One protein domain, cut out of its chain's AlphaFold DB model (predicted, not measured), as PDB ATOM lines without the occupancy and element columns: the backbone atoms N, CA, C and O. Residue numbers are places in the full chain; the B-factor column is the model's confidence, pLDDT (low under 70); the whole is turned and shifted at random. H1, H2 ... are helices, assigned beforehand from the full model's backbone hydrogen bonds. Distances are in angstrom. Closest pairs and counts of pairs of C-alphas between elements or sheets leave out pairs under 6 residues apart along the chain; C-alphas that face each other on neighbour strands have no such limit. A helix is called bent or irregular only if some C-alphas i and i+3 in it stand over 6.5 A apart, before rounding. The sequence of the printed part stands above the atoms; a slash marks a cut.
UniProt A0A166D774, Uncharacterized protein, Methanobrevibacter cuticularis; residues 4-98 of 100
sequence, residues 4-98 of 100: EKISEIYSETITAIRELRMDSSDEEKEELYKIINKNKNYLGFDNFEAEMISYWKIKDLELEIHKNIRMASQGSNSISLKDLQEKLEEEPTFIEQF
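What this domain is: This is residues 4 to 98 of the 100 residues of an uncharacterized protein of Methanobrevibacter cuticularis (UniProt A0A166D774). Three helices, H1, H2 and H3, make a loose bundle in which H1 packs on both H2 and H3 and runs opposite to them; H3 leads away from it to a small head of two short helices, H4 and H5, set well apart from H1 and H2. The bundle and this distant head together make an elongated outline. The printed part has 95 residues with five named helices, H1 to H5 in order along the chain, and no named strand; the class is all helix. The whole is loose, with a radius of gyration of the C-alphas of 16.6 A, and spans 53 by 28 by 18 A.

How they stand to each other: H1, residues 4 to 19, and H2, residues 26 to 43, form a helical hairpin. They touch, closest at the C-alphas of Ala 16 and Leu 32, 5.3 A apart, and run opposite ways at a shallow tilt of 34.6 degrees, only just short of steep. H3, residues 55 to 75, touches H1 with residues 58 to 65 alone; the closest C-alphas are those of Ile 14 and Glu 62, 5.9 A apart. H1 and H3 run opposite ways at a shallow tilt of 27 degrees. H2 and H3 are close but not clearly touching: their closest C-alphas, of Leu 43 and Ile 65, are 7.0 A apart. H4, residues 81 to 90, is apart from H1, H2 and H3. H5, residues 92 to 97, and H4 only just touch, only at the corner by their link, with 3 pairs of C-alphas within 8 A, the closest those of Leu 88 and Phe 94 at 6.2 A; their steep tilt is 65 degrees, opposite ways. Every O i to N i+4 pair is within hydrogen-bond range in H1 and H4; H2 has 12 of 14, H3 15 of 17 and H5 0 of 2, with 2 of 3 O i to N i+3 pairs within range in H5.

Where its parts are: H1 begins at C-alpha 4, at (12.523, 52.362, -28.053), and is 22.5 A long. H2 is 24.8 A long, with a kink of 26 degrees near residue 37, and is irregular: C-alphas 38 and 41 are 7.2 A apart. H3, the longest helix, measures 30.6 A and ends at C-alpha 75, at (2.865, 36.982, -30.138). H4 measures 14.3 A. H5, 10.6 A long, is irregular, but only just, with C-alphas 92 and 95 6.8 A apart; it ends at C-alpha 97, at (-8.168, 34.033, -38.500).

The domain as a whole: The two C-alphas farthest apart, of Ser 25 and Glu 96, are 53.6 A apart. The printed part has no cut. The link from H2 to H3, 11 residues, is long, and those from H3 to H4 and from H4 to H5 are tight. Residues 72 to 78, of which 72 to 75 belong to H3, stand free, as do residues 88 to 93, of which 88 to 90 belong to H4. The mean pLDDT of the printed part is 76.1; 29 residues are under 70, among them residues 69 to 85 and 94 to 98.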
ATOM      1  N   GLU A   4      11.686  51.719 -29.079       49.72
ATOM      2  CA  GLU A   4      12.523  52.362 -28.053       49.72
ATOM      3  C   GLU A   4      11.704  53.130 -27.003       49.72
ATOM      4  O   GLU A   4      11.995  53.046 -25.816       49.72
ATOM      5  N   LYS A   5      10.617  53.806 -27.400       70.31
ATOM      6  CA  LYS A   5       9.767  54.534 -26.443       70.31
ATOM      7  C   LYS A   5       8.971  53.604 -25.533       70.31
ATOM      8  O   LYS A   5       8.619  53.987 -24.426       70.31
ATOM      9  N   ILE A   6       8.641  52.403 -26.003       71.00
ATOM     10  CA  ILE A   6       7.818  51.454 -25.248       71.00
ATOM     11  C   ILE A   6       8.682  50.697 -24.232       71.00
ATOM     12  O   ILE A   6       8.265  50.516 -23.088       71.00
ATOM     13  N   SER A   7       9.900  50.292 -24.607       72.69
ATOM     14  CA  SER A   7      10.842  49.652 -23.677       72.69
ATOM     15  C   SER A   7      11.277  50.587 -22.543       72.69
ATOM     16  O   SER A   7      11.417  50.131 -21.404       72.69
ATOM     17  N   GLU A   8      11.422  51.885 -22.825       82.81
ATOM     18  CA  GLU A   8      11.637  52.932 -21.820       82.81
ATOM     19  C   GLU A   8      10.463  53.008 -20.836       82.81
ATOM     20  O   GLU A   8      10.675  52.885 -19.632       82.81
ATOM     21  N   ILE A   9       9.221  53.079 -21.333       82.56
ATOM     22  CA  ILE A   9       8.006  53.106 -20.497       82.56
ATOM     23  C   ILE A   9       7.926  51.881 -19.572       82.56
ATOM     24  O   ILE A   9       7.625  52.013 -18.381       82.56
ATOM     25  N   TYR A  10       8.218  50.682 -20.086       82.12
ATOM     26  CA  TYR A  10       8.256  49.465 -19.272       82.12
ATOM     27  C   TYR A  10       9.333  49.536 -18.186       82.12
ATOM     28  O   TYR A  10       9.060  49.244 -17.020       82.12
ATOM     29  N   SER A  11      10.548  49.939 -18.560       86.56
ATOM     30  CA  SER A  11      11.696  49.987 -17.651       86.56
ATOM     31  C   SER A  11      11.502  51.025 -16.544       86.56
ATOM     32  O   SER A  11      11.732  50.715 -15.374       86.56
ATOM     33  N   GLU A  12      11.017  52.221 -16.886       90.69
ATOM     34  CA  GLU A  12      10.687  53.284 -15.929       90.69
ATOM     35  C   GLU A  12       9.621  52.823 -14.933       90.69
ATOM     36  O   GLU A  12       9.771  53.004 -13.726       90.69
ATOM     37  N   THR A  13       8.568  52.160 -15.418       88.81
ATOM     38  CA  THR A  13       7.469  51.710 -14.554       88.81
ATOM     39  C   THR A  13       7.903  50.597 -13.602       88.81
ATOM     40  O   THR A  13       7.594  50.652 -12.412       88.81
ATOM     41  N   ILE A  14       8.658  49.604 -14.087       88.81
ATOM     42  CA  ILE A  14       9.211  48.536 -13.237       88.81
ATOM     43  C   ILE A  14      10.151  49.127 -12.181       88.81
ATOM     44  O   ILE A  14      10.105  48.719 -11.019       88.81
ATOM     45  N   THR A  15      10.986  50.094 -12.566       92.69
ATOM     46  CA  THR A  15      11.895  50.776 -11.635       92.69
ATOM     47  C   THR A  15      11.106  51.481 -10.537       92.69
ATOM     48  O   THR A  15      11.352  51.214  -9.362       92.69
ATOM     49  N   ALA A  16      10.069  52.245 -10.897       92.12
ATOM     50  CA  ALA A  16       9.218  52.918  -9.922       92.12
ATOM     51  C   ALA A  16       8.526  51.934  -8.952       92.12
ATOM     52  O   ALA A  16       8.493  52.158  -7.744       92.12
ATOM     53  N   ILE A  17       8.033  50.790  -9.446       90.62
ATOM     54  CA  ILE A  17       7.424  49.746  -8.599       90.62
ATOM     55  C   ILE A  17       8.452  49.113  -7.640       90.62
ATOM     56  O   ILE A  17       8.115  48.723  -6.516       90.62
ATOM     57  N   ARG A  18       9.711  48.962  -8.062       91.00
ATOM     58  CA  ARG A  18      10.794  48.404  -7.231       91.00
ATOM     59  C   ARG A  18      11.291  49.379  -6.173       91.00
ATOM     60  O   ARG A  18      11.604  48.943  -5.067       91.00
ATOM     61  N   GLU A  19      11.357  50.657  -6.516       93.31
ATOM     62  CA  GLU A  19      11.773  51.733  -5.619       93.31
ATOM     63  C   GLU A  19      10.699  52.085  -4.590       93.31
ATOM     64  O   GLU A  19      11.034  52.548  -3.502       93.31
ATOM     65  N   LEU A  20       9.430  51.771  -4.869       91.31
ATOM     66  CA  LEU A  20       8.353  51.901  -3.900       91.31
ATOM     67  C   LEU A  20       8.561  50.935  -2.723       91.31
ATOM     68  O   LEU A  20       8.348  49.718  -2.827       91.31
ATOM     69  N   ARG A  21       8.931  51.490  -1.565       90.50
ATOM     70  CA  ARG A  21       9.042  50.762  -0.298       90.50
ATOM     71  C   ARG A  21       7.960  51.208   0.678       90.50
ATOM     72  O   ARG A  21       7.434  52.317   0.604       90.50
ATOM     73  N   MET A  22       7.605  50.327   1.612       84.00
ATOM     74  CA  MET A  22       6.595  50.648   2.627       84.00
ATOM     75  C   MET A  22       7.039  51.804   3.536       84.00
ATOM     76  O   MET A  22       6.205  52.618   3.938       84.00
ATOM     77  N   ASP A  23       8.339  51.879   3.816       89.81
ATOM     78  CA  ASP A  23       9.005  52.879   4.651       89.81
ATOM     79  C   ASP A  23       9.415  54.158   3.902       89.81
ATOM     80  O   ASP A  23       9.915  55.080   4.540       89.81
ATOM     81  N   SER A  24       9.165  54.251   2.589       89.00
ATOM     82  CA  SER A  24       9.348  55.492   1.827       89.00
ATOM     83  C   SER A  24       8.485  56.622   2.395       89.00
ATOM     84  O   SER A  24       7.366  56.391   2.877       89.00
ATOM     85  N   SER A  25       8.997  57.845   2.302       92.25
ATOM     86  CA  SER A  25       8.261  59.058   2.652       92.25
ATOM     87  C   SER A  25       7.052  59.272   1.734       92.25
ATOM     88  O   SER A  25       6.964  58.695   0.648       92.25
ATOM     89  N   ASP A  26       6.106  60.104   2.173       89.38
ATOM     90  CA  ASP A  26       4.917  60.415   1.371       89.38
ATOM     91  C   ASP A  26       5.286  61.144   0.069       89.38
ATOM     92  O   ASP A  26       4.696  60.862  -0.970       89.38
ATOM     93  N   GLU A  27       6.310  62.003   0.101       91.81
ATOM     94  CA  GLU A  27       6.826  62.719  -1.075       91.81
ATOM     95  C   GLU A  27       7.443  61.749  -2.096       91.81
ATOM     96  O   GLU A  27       7.072  61.768  -3.270       91.81
ATOM     97  N   GLU A  28       8.290  60.814  -1.646       91.38
ATOM     98  CA  GLU A  28       8.851  59.764  -2.511       91.38
ATOM     99  C   GLU A  28       7.753  58.868  -3.105       91.38
ATOM    100  O   GLU A  28       7.789  58.519  -4.286       91.38
ATOM    101  N   LYS A  29       6.743  58.496  -2.307       90.12
ATOM    102  CA  LYS A  29       5.603  57.701  -2.786       90.12
ATOM    103  C   LYS A  29       4.818  58.446  -3.861       90.12
ATOM    104  O   LYS A  29       4.456  57.838  -4.866       90.12
ATOM    105  N   GLU A  30       4.578  59.742  -3.679       91.44
ATOM    106  CA  GLU A  30       3.851  60.566  -4.644       91.44
ATOM    107  C   GLU A  30       4.587  60.654  -5.992       91.44
ATOM    108  O   GLU A  30       3.964  60.518  -7.049       91.44
ATOM    109  N   GLU A  31       5.912  60.824  -5.979       93.50
ATOM    110  CA  GLU A  31       6.727  60.822  -7.201       93.50
ATOM    111  C   GLU A  31       6.643  59.483  -7.945       93.50
ATOM    112  O   GLU A  31       6.393  59.448  -9.155       93.50
ATOM    113  N   LEU A  32       6.771  58.370  -7.222       93.06
ATOM    114  CA  LEU A  32       6.700  57.028  -7.800       93.06
ATOM    115  C   LEU A  32       5.302  56.713  -8.351       93.06
ATOM    116  O   LEU A  32       5.173  56.158  -9.446       93.06
ATOM    117  N   TYR A  33       4.240  57.117  -7.649       91.62
ATOM    118  CA  TYR A  33       2.865  56.970  -8.130       91.62
ATOM    119  C   TYR A  33       2.602  57.784  -9.391       91.62
ATOM    120  O   TYR A  33       1.946  57.271 -10.297       91.62
ATOM    121  N   LYS A  34       3.154  58.999  -9.515       91.56
ATOM    122  CA  LYS A  34       3.051  59.794 -10.750       91.56
ATOM    123  C   LYS A  34       3.658  59.067 -11.947       91.56
ATOM    124  O   LYS A  34       3.053  59.080 -13.019       91.56
ATOM    125  N   ILE A  35       4.805  58.402 -11.779       90.81
ATOM    126  CA  ILE A  35       5.439  57.610 -12.849       90.81
ATOM    127  C   ILE A  35       4.540  56.434 -13.249       90.81
ATOM    128  O   ILE A  35       4.230  56.268 -14.430       90.81
ATOM    129  N   ILE A  36       4.058  55.660 -12.270       88.56
ATOM    130  CA  ILE A  36       3.183  54.504 -12.518       88.56
ATOM    131  C   ILE A  36       1.885  54.948 -13.209       88.56
ATOM    132  O   ILE A  36       1.499  54.376 -14.227       88.56
ATOM    133  N   ASN A  37       1.249  56.014 -12.720       87.75
ATOM    134  CA  ASN A  37       0.004  56.545 -13.273       87.75
ATOM    135  C   ASN A  37       0.164  57.140 -14.673       87.75
ATOM    136  O   ASN A  37      -0.730  56.992 -15.502       87.75
ATOM    137  N   LYS A  38       1.290  57.797 -14.963       88.44
ATOM    138  CA  LYS A  38       1.592  58.306 -16.306       88.44
ATOM    139  C   LYS A  38       1.711  57.164 -17.318       88.44
ATOM    140  O   LYS A  38       1.281  57.307 -18.463       88.44
ATOM    141  N   ASN A  39       2.280  56.041 -16.891       85.44
ATOM    142  CA  ASN A  39       2.627  54.938 -17.775       85.44
ATOM    143  C   ASN A  39       1.535  53.858 -17.877       85.44
ATOM    144  O   ASN A  39       1.509  53.135 -18.870       85.44
ATOM    145  N   LYS A  40       0.593  53.775 -16.926       79.25
ATOM    146  CA  LYS A  40      -0.447  52.725 -16.862       79.25
ATOM    147  C   LYS A  40      -1.245  52.532 -18.160       79.25
ATOM    148  O   LYS A  40      -1.447  51.394 -18.578       79.25
ATOM    149  N   ASN A  41      -1.589  53.621 -18.853       76.44
ATOM    150  CA  ASN A  41      -2.363  53.577 -20.101       76.44
ATOM    151  C   ASN A  41      -1.579  52.923 -21.251       76.44
ATOM    152  O   ASN A  41      -2.146  52.283 -22.127       76.44
ATOM    153  N   TYR A  42      -0.251  53.067 -21.256       73.69
ATOM    154  CA  TYR A  42       0.610  52.433 -22.260       73.69
ATOM    155  C   TYR A  42       0.804  50.937 -22.004       73.69
ATOM    156  O   TYR A  42       1.229  50.205 -22.895       73.69
ATOM    157  N   LEU A  43       0.502  50.493 -20.785       70.62
ATOM    158  CA  LEU A  43       0.672  49.124 -20.318       70.62
ATOM    159  C   LEU A  43      -0.643  48.325 -20.348       70.62
ATOM    160  O   LEU A  43      -0.629  47.137 -20.028       70.62
ATOM    161  N   GLY A  44      -1.755  48.964 -20.735       69.44
ATOM    162  CA  GLY A  44      -3.094  48.369 -20.741       69.44
ATOM    163  C   GLY A  44      -3.736  48.279 -19.355       69.44
ATOM    164  O   GLY A  44      -4.635  47.465 -19.150       69.44
ATOM    165  N   PHE A  45      -3.271  49.082 -18.391       71.50
ATOM    166  CA  PHE A  45      -3.826  49.140 -17.042       71.50
ATOM    167  C   PHE A  45      -4.659  50.405 -16.826       71.50
ATOM    168  O   PHE A  45      -4.315  51.285 -16.039       71.50
ATOM    169  N   ASP A  46      -5.787  50.487 -17.515       67.12
ATOM    170  CA  ASP A  46      -6.576  51.723 -17.565       67.12
ATOM    171  C   ASP A  46      -7.450  51.926 -16.307       67.12
ATOM    172  O   ASP A  46      -7.997  53.003 -16.080       67.12
ATOM    173  N   ASN A  47      -7.568  50.897 -15.459       66.00
ATOM    174  CA  ASN A  47      -8.584  50.800 -14.403       66.00
ATOM    175  C   ASN A  47      -8.048  50.939 -12.965       66.00
ATOM    176  O   ASN A  47      -8.628  50.359 -12.045       66.00
ATOM    177  N   PHE A  48      -6.962  51.679 -12.725       70.31
ATOM    178  CA  PHE A  48      -6.578  52.030 -11.350       70.31
ATOM    179  C   PHE A  48      -5.803  53.348 -11.252       70.31
ATOM    180  O   PHE A  48      -5.161  53.777 -12.205       70.31
ATOM    181  N   GLU A  49      -5.842  53.977 -10.077       77.69
ATOM    182  CA  GLU A  49      -4.901  55.029  -9.671       77.69
ATOM    183  C   GLU A  49      -3.946  54.441  -8.631       77.69
ATOM    184  O   GLU A  49      -4.407  53.834  -7.663       77.69
ATOM    185  N   ALA A  50      -2.631  54.569  -8.838       69.81
ATOM    186  CA  ALA A  50      -1.611  53.936  -7.995       69.81
ATOM    187  C   ALA A  50      -1.765  54.318  -6.511       69.81
ATOM    188  O   ALA A  50      -1.650  53.472  -5.633       69.81
ATOM    189  N   GLU A  51      -2.138  55.567  -6.242       78.62
ATOM    190  CA  GLU A  51      -2.424  56.096  -4.903       78.62
ATOM    191  C   GLU A  51      -3.674  55.499  -4.226       78.62
ATOM    192  O   GLU A  51      -3.808  55.579  -3.006       78.62
ATOM    193  N   MET A  52      -4.587  54.888  -4.989       80.50
ATOM    194  CA  MET A  52      -5.844  54.318  -4.484       80.50
ATOM    195  C   MET A  52      -5.804  52.796  -4.305       80.50
ATOM    196  O   MET A  52      -6.763  52.212  -3.794       80.50
ATOM    197  N   ILE A  53      -4.719  52.135  -4.715       81.69
ATOM    198  CA  ILE A  53      -4.560  50.682  -4.596       81.69
ATOM    199  C   ILE A  53      -3.546  50.313  -3.512       81.69
ATOM    200  O   ILE A  53      -2.696  51.103  -3.113       81.69
ATOM    201  N   SER A  54      -3.653  49.090  -2.987       85.06
ATOM    202  CA  SER A  54      -2.750  48.640  -1.929       85.06
ATOM    203  C   SER A  54      -1.315  48.510  -2.443       85.06
ATOM    204  O   SER A  54      -1.089  48.131  -3.592       85.06
ATOM    205  N   TYR A  55      -0.339  48.726  -1.555       84.50
ATOM    206  CA  TYR A  55       1.082  48.496  -1.842       84.50
ATOM    207  C   TYR A  55       1.324  47.144  -2.531       84.50
ATOM    208  O   TYR A  55       1.987  47.070  -3.560       84.50
ATOM    209  N   TRP A  56       0.722  46.076  -2.003       85.62
ATOM    210  CA  TRP A  56       0.836  44.732  -2.569       85.62
ATOM    211  C   TRP A  56       0.271  44.639  -3.984       85.62
ATOM    212  O   TRP A  56       0.907  44.046  -4.848       85.62
ATOM    213  N   LYS A  57      -0.863  45.298  -4.253       84.19
ATOM    214  CA  LYS A  57      -1.435  45.334  -5.599       84.19
ATOM    215  C   LYS A  57      -0.529  46.080  -6.581       84.19
ATOM    216  O   LYS A  57      -0.445  45.672  -7.730       84.19
ATOM    217  N   ILE A  58       0.193  47.110  -6.129       85.69
ATOM    218  CA  ILE A  58       1.206  47.794  -6.947       85.69
ATOM    219  C   ILE A  58       2.382  46.861  -7.253       85.69
ATOM    220  O   ILE A  58       2.867  46.836  -8.380       85.69
ATOM    221  N   LYS A  59       2.827  46.053  -6.284       86.88
ATOM    222  CA  LYS A  59       3.893  45.064  -6.515       86.88
ATOM    223  C   LYS A  59       3.468  43.968  -7.493       86.88
ATOM    224  O   LYS A  59       4.286  43.554  -8.310       86.88
ATOM    225  N   ASP A  60       2.201  43.562  -7.478       86.12
ATOM    226  CA  ASP A  60       1.671  42.591  -8.442       86.12
ATOM    227  C   ASP A  60       1.709  43.109  -9.891       86.12
ATOM    228  O   ASP A  60       1.866  42.313 -10.819       86.12
ATOM    229  N   LEU A  61       1.653  44.432 -10.107       83.19
ATOM    230  CA  LEU A  61       1.757  45.021 -11.448       83.19
ATOM    231  C   LEU A  61       3.086  44.702 -12.125       83.19
ATOM    232  O   LEU A  61       3.118  44.543 -13.339       83.19
ATOM    233  N   GLU A  62       4.181  44.562 -11.373       84.12
ATOM    234  CA  GLU A  62       5.474  44.163 -11.945       84.12
ATOM    235  C   GLU A  62       5.359  42.799 -12.648       84.12
ATOM    236  O   GLU A  62       5.868  42.611 -13.756       84.12
ATOM    237  N   LEU A  63       4.622  41.857 -12.049       82.44
ATOM    238  CA  LEU A  63       4.365  40.545 -12.641       82.44
ATOM    239  C   LEU A  63       3.450  40.644 -13.864       82.44
ATOM    240  O   LEU A  63       3.696  39.964 -14.860       82.44
ATOM    241  N   GLU A  64       2.402  41.466 -13.796       80.44
ATOM    242  CA  GLU A  64       1.482  41.693 -14.915       80.44
ATOM    243  C   GLU A  64       2.216  42.336 -16.112       80.44
ATOM    244  O   GLU A  64       2.089  41.863 -17.241       80.44
ATOM    245  N   ILE A  65       3.095  43.313 -15.865       79.56
ATOM    246  CA  ILE A  65       3.966  43.932 -16.876       79.56
ATOM    247  C   ILE A  65       4.887  42.891 -17.523       79.56
ATOM    248  O   ILE A  65       4.963  42.802 -18.750       79.56
ATOM    249  N   HIS A  66       5.575  42.072 -16.723       77.19
ATOM    250  CA  HIS A  66       6.455  41.032 -17.257       77.19
ATOM    251  C   HIS A  66       5.697  39.987 -18.085       77.19
ATOM    252  O   HIS A  66       6.219  39.521 -19.103       77.19
ATOM    253  N   LYS A  67       4.465  39.639 -17.695       73.81
ATOM    254  CA  LYS A  67       3.584  38.776 -18.494       73.81
ATOM    255  C   LYS A  67       3.213  39.437 -19.820       73.81
ATOM    256  O   LYS A  67       3.344  38.775 -20.844       73.81
ATOM    257  N   ASN A  68       2.850  40.721 -19.823       71.56
ATOM    258  CA  ASN A  68       2.530  41.464 -21.047       71.56
ATOM    259  C   ASN A  68       3.724  41.527 -22.011       71.56
ATOM    260  O   ASN A  68       3.569  41.224 -23.192       71.56
ATOM    261  N   ILE A  69       4.933  41.818 -21.513       69.00
ATOM    262  CA  ILE A  69       6.167  41.796 -22.322       69.00
ATOM    263  C   ILE A  69       6.408  40.396 -22.899       69.00
ATOM    264  O   ILE A  69       6.684  40.249 -24.091       69.00
ATOM    265  N   ARG A  70       6.277  39.349 -22.072       68.12
ATOM    266  CA  ARG A  70       6.443  37.961 -22.513       68.12
ATOM    267  C   ARG A  70       5.426  37.605 -23.595       68.12
ATOM    268  O   ARG A  70       5.826  37.104 -24.640       68.12
ATOM    269  N   MET A  71       4.148  37.907 -23.387       62.88
ATOM    270  CA  MET A  71       3.090  37.664 -24.367       62.88
ATOM    271  C   MET A  71       3.316  38.448 -25.660       62.88
ATOM    272  O   MET A  71       3.142  37.877 -26.727       62.88
ATOM    273  N   ALA A  72       3.771  39.702 -25.606       61.56
ATOM    274  CA  ALA A  72       4.108  40.483 -26.799       61.56
ATOM    275  C   ALA A  72       5.304  39.885 -27.570       61.56
ATOM    276  O   ALA A  72       5.271  39.784 -28.797       61.56
ATOM    277  N   SER A  73       6.329  39.412 -26.851       58.47
ATOM    278  CA  SER A  73       7.488  38.720 -27.437       58.47
ATOM    279  C   SER A  73       7.153  37.328 -27.999       58.47
ATOM    280  O   SER A  73       7.804  36.853 -28.925       58.47
ATOM    281  N   GLN A  74       6.118  36.674 -27.463       51.84
ATOM    282  CA  GLN A  74       5.615  35.381 -27.934       51.84
ATOM    283  C   GLN A  74       4.564  35.543 -29.043       51.84
ATOM    284  O   GLN A  74       4.530  34.746 -29.970       51.84
ATOM    285  N   GLY A  75       3.782  36.620 -29.051       45.94
ATOM    286  CA  GLY A  75       2.865  36.982 -30.138       45.94
ATOM    287  C   GLY A  75       3.582  37.338 -31.443       45.94
ATOM    288  O   GLY A  75       2.966  37.333 -32.502       45.94
ATOM    289  N   SER A  76       4.893  37.577 -31.378       46.34
ATOM    290  CA  SER A  76       5.751  37.758 -32.545       46.34
ATOM    291  C   SER A  76       6.451  36.470 -33.014       46.34
ATOM    292  O   SER A  76       7.032  36.521 -34.090       46.34
ATOM    293  N   ASN A  77       6.386  35.323 -32.298       46.09
ATOM    294  CA  ASN A  77       7.001  34.063 -32.783       46.09
ATOM    295  C   ASN A  77       6.544  32.701 -32.184       46.09
ATOM    296  O   ASN A  77       7.120  31.678 -32.543       46.09
ATOM    297  N   SER A  78       5.567  32.597 -31.280       45.59
ATOM    298  CA  SER A  78       4.953  31.317 -30.856       45.59
ATOM    299  C   SER A  78       3.790  31.524 -29.877       45.59
ATOM    300  O   SER A  78       3.997  31.863 -28.713       45.59
ATOM    301  N   ILE A  79       2.558  31.234 -30.306       53.09
ATOM    302  CA  ILE A  79       1.460  30.982 -29.363       53.09
ATOM    303  C   ILE A  79       1.753  29.642 -28.666       53.09
ATOM    304  O   ILE A  79       1.972  28.628 -29.330       53.09
ATOM    305  N   SER A  80       1.787  29.631 -27.332       56.69
ATOM    306  CA  SER A  80       1.860  28.395 -26.540       56.69
ATOM    307  C   SER A  80       0.637  27.525 -26.838       56.69
ATOM    308  O   SER A  80      -0.480  28.029 -26.848       56.69
ATOM    309  N   LEU A  81       0.818  26.214 -27.039       54.72
ATOM    310  CA  LEU A  81      -0.295  25.291 -27.312       54.72
ATOM    311  C   LEU A  81      -1.398  25.356 -26.243       54.72
ATOM    312  O   LEU A  81      -2.565  25.202 -26.582       54.72
ATOM    313  N   LYS A  82      -1.039  25.631 -24.982       62.03
ATOM    314  CA  LYS A  82      -2.006  25.795 -23.886       62.03
ATOM    315  C   LYS A  82      -2.861  27.051 -24.065       62.03
ATOM    316  O   LYS A  82      -4.070  26.995 -23.901       62.03
ATOM    317  N   ASP A  83      -2.235  28.151 -24.469       60.72
ATOM    318  CA  ASP A  83      -2.911  29.436 -24.661       60.72
ATOM    319  C   ASP A  83      -3.766  29.407 -25.938       60.72
ATOM    320  O   ASP A  83      -4.824  30.025 -25.997       60.72
ATOM    321  N   LEU A  84      -3.339  28.647 -26.957       59.97
ATOM    322  CA  LEU A  84      -4.154  28.362 -28.140       59.97
ATOM    323  C   LEU A  84      -5.379  27.511 -27.775       59.97
ATOM    324  O   LEU A  84      -6.463  27.770 -28.277       59.97
ATOM    325  N   GLN A  85      -5.209  26.507 -26.908       62.81
ATOM    326  CA  GLN A  85      -6.304  25.655 -26.438       62.81
ATOM    327  C   GLN A  85      -7.330  26.450 -25.628       62.81
ATOM    328  O   GLN A  85      -8.510  26.380 -25.949       62.81
ATOM    329  N   GLU A  86      -6.889  27.258 -24.659       74.38
ATOM    330  CA  GLU A  86      -7.780  28.131 -23.879       74.38
ATOM    331  C   GLU A  86      -8.537  29.109 -24.796       74.38
ATOM    332  O   GLU A  86      -9.760  29.212 -24.721       74.38
ATOM    333  N   LYS A  87      -7.852  29.739 -25.762       66.56
ATOM    334  CA  LYS A  87      -8.506  30.626 -26.737       66.56
ATOM    335  C   LYS A  87      -9.477  29.922 -27.681       66.56
ATOM    336  O   LYS A  87     -10.456  30.536 -28.081       66.56
ATOM    337  N   LEU A  88      -9.227  28.668 -28.055       68.12
ATOM    338  CA  LEU A  88     -10.146  27.884 -28.888       68.12
ATOM    339  C   LEU A  88     -11.367  27.382 -28.109       68.12
ATOM    340  O   LEU A  88     -12.421  27.181 -28.707       68.12
ATOM    341  N   GLU A  89     -11.239  27.177 -26.797       73.00
ATOM    342  CA  GLU A  89     -12.374  26.874 -25.921       73.00
ATOM    343  C   GLU A  89     -13.279  28.100 -25.732       73.00
ATOM    344  O   GLU A  89     -14.503  27.970 -25.767       73.00
ATOM    345  N   GLU A  90     -12.686  29.287 -25.572       76.12
ATOM    346  CA  GLU A  90     -13.418  30.549 -25.413       76.12
ATOM    347  C   GLU A  90     -13.988  31.078 -26.739       76.12
ATOM    348  O   GLU A  90     -15.116  31.571 -26.783       76.12
ATOM    349  N   GLU A  91     -13.232  30.950 -27.832       71.56
ATOM    350  CA  GLU A  91     -13.588  31.454 -29.157       71.56
ATOM    351  C   GLU A  91     -13.210  30.434 -30.253       71.56
ATOM    352  O   GLU A  91     -12.145  30.517 -30.872       71.56
ATOM    353  N   PRO A  92     -14.093  29.463 -30.559       71.88
ATOM    354  CA  PRO A  92     -13.798  28.390 -31.515       71.88
ATOM    355  C   PRO A  92     -13.461  28.877 -32.934       71.88
ATOM    356  O   PRO A  92     -12.747  28.201 -33.674       71.88
ATOM    357  N   THR A  93     -13.946  30.063 -33.317       71.31
ATOM    358  CA  THR A  93     -13.686  30.713 -34.614       71.31
ATOM    359  C   THR A  93     -12.303  31.360 -34.706       71.31
ATOM    360  O   THR A  93     -11.905  31.798 -35.783       71.31
ATOM    361  N   PHE A  94     -11.531  31.401 -33.615       65.44
ATOM    362  CA  PHE A  94     -10.179  31.970 -33.587       65.44
ATOM    363  C   PHE A  94      -9.237  31.311 -34.610       65.44
ATOM    364  O   PHE A  94      -8.367  31.971 -35.176       65.44
ATOM    365  N   ILE A  95      -9.444  30.022 -34.915       60.41
ATOM    366  CA  ILE A  95      -8.652  29.292 -35.917       60.41
ATOM    367  C   ILE A  95      -8.855  29.829 -37.343       60.41
ATOM    368  O   ILE A  95      -7.925  29.775 -38.144       60.41
ATOM    369  N   GLU A  96     -10.026  30.390 -37.660       60.59
ATOM    370  CA  GLU A  96     -10.357  30.904 -39.000       60.59
ATOM    371  C   GLU A  96      -9.605  32.201 -39.333       60.59
ATOM    372  O   GLU A  96      -9.529  32.606 -40.491       60.59
ATOM    373  N   GLN A  97      -9.008  32.846 -38.326       58.12
ATOM    374  CA  GLN A  97      -8.168  34.033 -38.500       58.12
ATOM    375  C   GLN A  97      -6.772  33.685 -39.048       58.12
ATOM    376  O   GLN A  97      -6.062  34.564 -39.541       58.12
ATOM    377  N   PHE A  98      -6.382  32.406 -39.001       57.41
ATOM    378  CA  PHE A  98      -5.146  31.899 -39.588       57.41
ATOM    379  C   PHE A  98      -5.452  31.317 -40.974       57.41
ATOM    380  O   PHE A  98      -5.828  30.156 -41.113       57.41
TER     381      PHE A  98